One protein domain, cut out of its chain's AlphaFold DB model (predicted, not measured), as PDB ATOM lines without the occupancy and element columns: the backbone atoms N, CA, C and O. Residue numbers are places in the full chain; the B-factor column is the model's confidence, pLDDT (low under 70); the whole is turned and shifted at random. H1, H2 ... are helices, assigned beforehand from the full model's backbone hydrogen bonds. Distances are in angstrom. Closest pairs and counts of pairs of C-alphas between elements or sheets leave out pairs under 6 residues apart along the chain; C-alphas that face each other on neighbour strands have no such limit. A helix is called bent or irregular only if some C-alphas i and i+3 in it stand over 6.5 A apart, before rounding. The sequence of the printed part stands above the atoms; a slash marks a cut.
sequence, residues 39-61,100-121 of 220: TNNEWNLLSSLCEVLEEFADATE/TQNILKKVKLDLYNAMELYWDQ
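Overview. This is residues 39 to 61 and 100 to 121 of the 220 residues of an uncharacterized protein of Rhizophagus sp. MUCL 43196 (UniProt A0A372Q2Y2). A long helix, H1, and a shorter one, H2, make a narrow, open V, running the same way and coming near each other only where H2 begins. Residues 53 to 61, which belong to H1, stand free, and so do residues 109 to 121, of which 109 to 118 belong to H2. The printed part has 45 residues with two named helices, H1 then H2, and no named strand; its class is all helix. It is loose, with a radius of gyration of the C-alphas of 12.3 A, and flat, spanning 41 by 24 by 7 A.

Along the chain. H1, residues 40 to 61, is 30.9 A long and begins at C-alpha 40 (206.496, -107.526, 294.858). It has a kink of 30 degrees near residue 55. It is neither bent nor irregular, but only just: C-alphas 52 and 55 are 6.1 A apart. H2, residues 103 to 118, is 21.9 A long and ends at C-alpha 118 (213.827, -115.801, 327.520).

Arrangement. H1, with residues 45 to 49 alone, and H2, with residue 104 alone, only just touch, with 3 pairs of C-alphas within 8 A. The closest C-alphas, those of Leu 49 and Leu 104, are 7.1 A apart. The helices have a shallow tilt of 21 degrees. Every O i to N i+4 pair is within hydrogen-bond range in H2, and 16 of 18 in H1.

Size, cuts and confidence. The C-alphas farthest apart, those of Thr 39 and Gln 121, are 41.0 A apart. Residues 62 to 99 are not printed; C-alphas 61 and 100 are 29.5 A apart across the cut. The mean pLDDT of the printed part is 73.2, with 13 residues under 70, among them 39 to 42 and 118 to 121.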
ATOM      1  N   THR A  39     203.902-111.648 295.216       64.06
ATOM      2  CA  THR A  39     203.771-110.243 294.855       64.06
ATOM      3  C   THR A  39     205.055-109.492 295.216       64.06
ATOM      4  O   THR A  39     205.781-109.872 296.136       64.06
ATOM      5  N   ASN A  40     205.336-108.375 294.535       63.50
ATOM      6  CA  ASN A  40     206.496-107.526 294.858       63.50
ATOM      7  C   ASN A  40     206.537-107.138 296.350       63.50
ATOM      8  O   ASN A  40     207.608-106.992 296.933       63.50
ATOM      9  N   ASN A  41     205.371-107.033 296.989       64.50
ATOM     10  CA  ASN A  41     205.247-106.734 298.411       64.50
ATOM     11  C   ASN A  41     205.716-107.890 299.309       64.50
ATOM     12  O   ASN A  41     206.305-107.635 300.355       64.50
ATOM     13  N   GLU A  42     205.476-109.142 298.918       65.00
ATOM     14  CA  GLU A  42     205.936-110.323 299.660       65.00
ATOM     15  C   GLU A  42     207.451-110.515 299.518       65.00
ATOM     16  O   GLU A  42     208.117-110.858 300.492       65.00
ATOM     17  N   TRP A  43     208.016-110.202 298.347       72.00
ATOM     18  CA  TRP A  43     209.469-110.165 298.150       72.00
ATOM     19  C   TRP A  43     210.149-109.067 298.968       72.00
ATOM     20  O   TRP A  43     211.185-109.315 299.586       72.00
ATOM     21  N   ASN A  44     209.545-107.879 299.037       69.56
ATOM     22  CA  ASN A  44     210.041-106.799 299.889       69.56
ATOM     23  C   ASN A  44     209.958-107.177 301.376       69.56
ATOM     24  O   ASN A  44     210.903-106.936 302.121       69.56
ATOM     25  N   LEU A  45     208.870-107.833 301.798       71.56
ATOM     26  CA  LEU A  45     208.722-108.336 303.166       71.56
ATOM     27  C   LEU A  45     209.785-109.390 303.504       71.56
ATOM     28  O   LEU A  45     210.354-109.345 304.591       71.56
ATOM     29  N   LEU A  46     210.066-110.315 302.579       74.12
ATOM     30  CA  LEU A  46     211.130-111.312 302.720       74.12
ATOM     31  C   LEU A  46     212.502-110.656 302.860       74.12
ATOM     32  O   LEU A  46     213.263-111.055 303.735       74.12
ATOM     33  N   SER A  47     212.798-109.636 302.050       76.88
ATOM     34  CA  SER A  47     214.059-108.895 302.147       76.88
ATOM     35  C   SER A  47     214.209-108.242 303.520       76.88
ATOM     36  O   SER A  47     215.203-108.473 304.202       76.88
ATOM     37  N   SER A  48     213.187-107.513 303.976       76.50
ATOM     38  CA  SER A  48     213.221-106.863 305.288       76.50
ATOM     39  C   SER A  48     213.254-107.859 306.452       76.50
ATOM     40  O   SER A  48     213.808-107.559 307.505       76.50
ATOM     41  N   LEU A  49     212.659-109.045 306.298       79.50
ATOM     42  CA  LEU A  49     212.749-110.102 307.303       79.50
ATOM     43  C   LEU A  49     214.151-110.721 307.338       79.50
ATOM     44  O   LEU A  49     214.664-110.979 308.421       79.50
ATOM     45  N   CYS A  50     214.769-110.939 306.175       75.25
ATOM     46  CA  CYS A  50     216.148-111.409 306.088       75.25
ATOM     47  C   CYS A  50     217.117-110.427 306.749       75.25
ATOM     48  O   CYS A  50     217.954-110.884 307.511       75.25
ATOM     49  N   GLU A  51     216.957-109.120 306.532       80.44
ATOM     50  CA  GLU A  51     217.766-108.086 307.200       80.44
ATOM     51  C   GLU A  51     217.647-108.168 308.729       80.44
ATOM     52  O   GLU A  51     218.652-108.190 309.427       80.44
ATOM     53  N   VAL A  52     216.422-108.280 309.261       80.81
ATOM     54  CA  VAL A  52     216.211-108.385 310.716       80.81
ATOM     55  C   VAL A  52     216.817-109.671 311.279       80.81
ATOM     56  O   VAL A  52     217.392-109.650 312.358       80.81
ATOM     57  N   LEU A  53     216.675-110.797 310.578       79.00
ATOM     58  CA  LEU A  53     217.172-112.093 311.048       79.00
ATOM     59  C   LEU A  53     218.689-112.265 310.874       79.00
ATOM     60  O   LEU A  53     219.268-113.124 311.536       79.00
ATOM     61  N   GLU A  54     219.330-111.473 310.012       79.69
ATOM     62  CA  GLU A  54     220.780-111.505 309.792       79.69
ATOM     63  C   GLU A  54     221.543-111.090 311.057       79.69
ATOM     64  O   GLU A  54     222.462-111.795 311.464       79.69
ATOM     65  N   GLU A  55     221.073-110.063 311.772       78.19
ATOM     66  CA  GLU A  55     221.664-109.634 313.051       78.19
ATOM     67  C   GLU A  55     221.655-110.760 314.106       78.19
ATOM     68  O   GLU A  55     222.618-110.938 314.855       78.19
ATOM     69  N   PHE A  56     220.594-111.575 314.140       73.56
ATOM     70  CA  PHE A  56     220.507-112.730 315.040       73.56
ATOM     71  C   PHE A  56     221.387-113.899 314.578       73.56
ATOM     72  O   PHE A  56     221.962-114.606 315.410       73.56
ATOM     73  N   ALA A  57     221.504-114.122 313.267       74.00
ATOM     74  CA  ALA A  57     222.386-115.146 312.715       74.00
ATOM     75  C   ALA A  57     223.855-114.850 313.063       74.00
ATOM     76  O   ALA A  57     224.553-115.731 313.563       74.00
ATOM     77  N   ASP A  58     224.284-113.598 312.909       75.81
ATOM     78  CA  ASP A  58     225.637-113.163 313.257       75.81
ATOM     79  C   ASP A  58     225.893-113.261 314.767       75.81
ATOM     80  O   ASP A  58     226.940-113.757 315.197       75.81
ATOM     81  N   ALA A  59     224.927-112.842 315.593       69.06
ATOM     82  CA  ALA A  59     225.032-112.959 317.047       69.06
ATOM     83  C   ALA A  59     225.167-114.425 317.490       69.06
ATOM     84  O   ALA A  59     226.011-114.748 318.327       69.06
ATOM     85  N   THR A  60     224.373-115.328 316.910       71.12
ATOM     86  CA  THR A  60     224.419-116.761 317.247       71.12
ATOM     87  C   THR A  60     225.674-117.461 316.732       71.12
ATOM     88  O   THR A  60     226.153-118.375 317.399       71.12
ATOM     89  N   GLU A  61     226.265-117.022 315.618       77.50
ATOM     90  CA  GLU A  61     227.574-117.512 315.164       77.50
ATOM     91  C   GLU A  61     228.700-117.091 316.120       77.50
ATOM     92  O   GLU A  61     229.566-117.902 316.453       77.50
ATOM     93  N   THR A 100     200.544-108.414 303.645       57.56
ATOM     94  CA  THR A 100     201.866-108.030 304.166       57.56
ATOM     95  C   THR A 100     201.817-106.886 305.184       57.56
ATOM     96  O   THR A 100     202.822-106.580 305.834       57.56
ATOM     97  N   GLN A 101     200.656-106.244 305.350       54.75
ATOM     98  CA  GLN A 101     200.492-105.094 306.229       54.75
ATOM     99  C   GLN A 101     200.631-105.518 307.696       54.75
ATOM    100  O   GLN A 101     199.938-106.401 308.188       54.75
ATOM    101  N   ASN A 102     201.549-104.864 308.409       62.03
ATOM    102  CA  ASN A 102     201.857-105.078 309.828       62.03
ATOM    103  C   ASN A 102     202.490-106.429 310.217       62.03
ATOM    104  O   ASN A 102     202.839-106.579 311.388       62.03
ATOM    105  N   ILE A 103     202.745-107.361 309.287       73.50
ATOM    106  CA  ILE A 103     203.454-108.619 309.608       73.50
ATOM    107  C   ILE A 103     204.836-108.327 310.185       73.50
ATOM    108  O   ILE A 103     205.196-108.873 311.219       73.50
ATOM    109  N   LEU A 104     205.586-107.409 309.575       73.12
ATOM    110  CA  LEU A 104     206.927-107.065 310.046       73.12
ATOM    111  C   LEU A 104     206.916-106.464 311.460       73.12
ATOM    112  O   LEU A 104     207.786-106.764 312.270       73.12
ATOM    113  N   LYS A 105     205.902-105.651 311.779       79.12
ATOM    114  CA  LYS A 105     205.723-105.108 313.133       79.12
ATOM    115  C   LYS A 105     205.380-106.211 314.129       79.12
ATOM    116  O   LYS A 105     205.914-106.205 315.228       79.12
ATOM    117  N   LYS A 106     204.532-107.161 313.728       82.38
ATOM    118  CA  LYS A 106     204.177-108.320 314.547       82.38
ATOM    119  C   LYS A 106     205.386-109.213 314.810       82.38
ATOM    120  O   LYS A 106     205.620-109.554 315.954       82.38
ATOM    121  N   VAL A 107     206.188-109.511 313.788       81.31
ATOM    122  CA  VAL A 107     207.422-110.296 313.947       81.31
ATOM    123  C   VAL A 107     208.400-109.589 314.881       81.31
ATOM    124  O   VAL A 107     208.930-110.223 315.782       81.31
ATOM    125  N   LYS A 108     208.602-108.272 314.729       80.25
ATOM    126  CA  LYS A 108     209.445-107.498 315.653       80.25
ATOM    127  C   LYS A 108     208.916-107.524 317.088       80.25
ATOM    128  O   LYS A 108     209.705-107.674 318.010       80.25
ATOM    129  N   LEU A 109     207.601-107.400 317.269       83.00
ATOM    130  CA  LEU A 109     206.968-107.461 318.586       83.00
ATOM    131  C   LEU A 109     207.090-108.857 319.210       83.00
ATOM    132  O   LEU A 109     207.429-108.971 320.379       83.00
ATOM    133  N   ASP A 110     206.861-109.912 318.430       81.69
ATOM    134  CA  ASP A 110     206.985-111.299 318.881       81.69
ATOM    135  C   ASP A 110     208.444-111.632 319.238       81.69
ATOM    136  O   ASP A 110     208.687-112.291 320.246       81.69
ATOM    137  N   LEU A 111     209.418-111.131 318.467       80.62
ATOM    138  CA  LEU A 111     210.844-111.251 318.784       80.62
ATOM    139  C   LEU A 111     211.211-110.483 320.055       80.62
ATOM    140  O   LEU A 111     211.894-111.038 320.906       80.62
ATOM    141  N   TYR A 112     210.733-109.247 320.216       77.50
ATOM    142  CA  TYR A 112     210.963-108.459 321.429       77.50
ATOM    143  C   TYR A 112     210.384-109.154 322.663       77.50
ATOM    144  O   TYR A 112     211.090-109.345 323.644       77.50
ATOM    145  N   ASN A 113     209.137-109.625 322.584       79.31
ATOM    146  CA  ASN A 113     208.500-110.371 323.668       79.31
ATOM    147  C   ASN A 113     209.236-111.686 323.962       79.31
ATOM    148  O   ASN A 113     209.303-112.105 325.110       79.31
ATOM    149  N   ALA A 114     209.785-112.358 322.944       76.88
ATOM    150  CA  ALA A 114     210.602-113.551 323.142       76.88
ATOM    151  C   ALA A 114     211.936-113.212 323.822       76.88
ATOM    152  O   ALA A 114     212.347-113.929 324.727       76.88
ATOM    153  N   MET A 115     212.593-112.117 323.433       73.88
ATOM    154  CA  MET A 115     213.799-111.633 324.110       73.88
ATOM    155  C   MET A 115     213.497-111.255 325.560       73.88
ATOM    156  O   MET A 115     214.231-111.659 326.447       73.88
ATOM    157  N   GLU A 116     212.392-110.568 325.820       74.56
ATOM    158  CA  GLU A 116     211.959-110.245 327.178       74.56
ATOM    159  C   GLU A 116     211.622-111.512 327.980       74.56
ATOM    160  O   GLU A 116     212.018-111.623 329.127       74.56
ATOM    161  N   LEU A 117     210.973-112.521 327.389       73.31
ATOM    162  CA  LEU A 117     210.600-113.760 328.086       73.31
ATOM    163  C   LEU A 117     211.793-114.692 328.370       73.31
ATOM    164  O   LEU A 117     211.862-115.303 329.435       73.31
ATOM    165  N   TYR A 118     212.695-114.872 327.402       65.31
ATOM    166  CA  TYR A 118     213.827-115.801 327.520       65.31
ATOM    167  C   TYR A 118     215.072-115.150 328.124       65.31
ATOM    168  O   TYR A 118     215.909-115.853 328.687       65.31
ATOM    169  N   TRP A 119     215.190-113.829 327.998       63.34
ATOM    170  CA  TRP A 119     216.332-113.032 328.432       63.34
ATOM    171  C   TRP A 119     215.962-112.026 329.534       63.34
ATOM    172  O   TRP A 119     216.670-111.035 329.703       63.34
ATOM    173  N   ASP A 120     214.926-112.312 330.338       65.81
ATOM    174  CA  ASP A 120     214.678-111.671 331.646       65.81
ATOM    175  C   ASP A 120     215.765-112.082 332.661       65.81
ATOM    176  O   ASP A 120     215.516-112.680 333.710       65.81
ATOM    177  N   GLN A 121     217.029-111.857 332.305       61.25
ATOM    178  CA  GLN A 121     218.129-111.980 333.237       61.25
ATOM    179  C   GLN A 121     218.179-110.700 334.046       61.25
ATOM    180  O   GLN A 121     218.445-109.619 333.521       61.25
TER     181      GLN A 121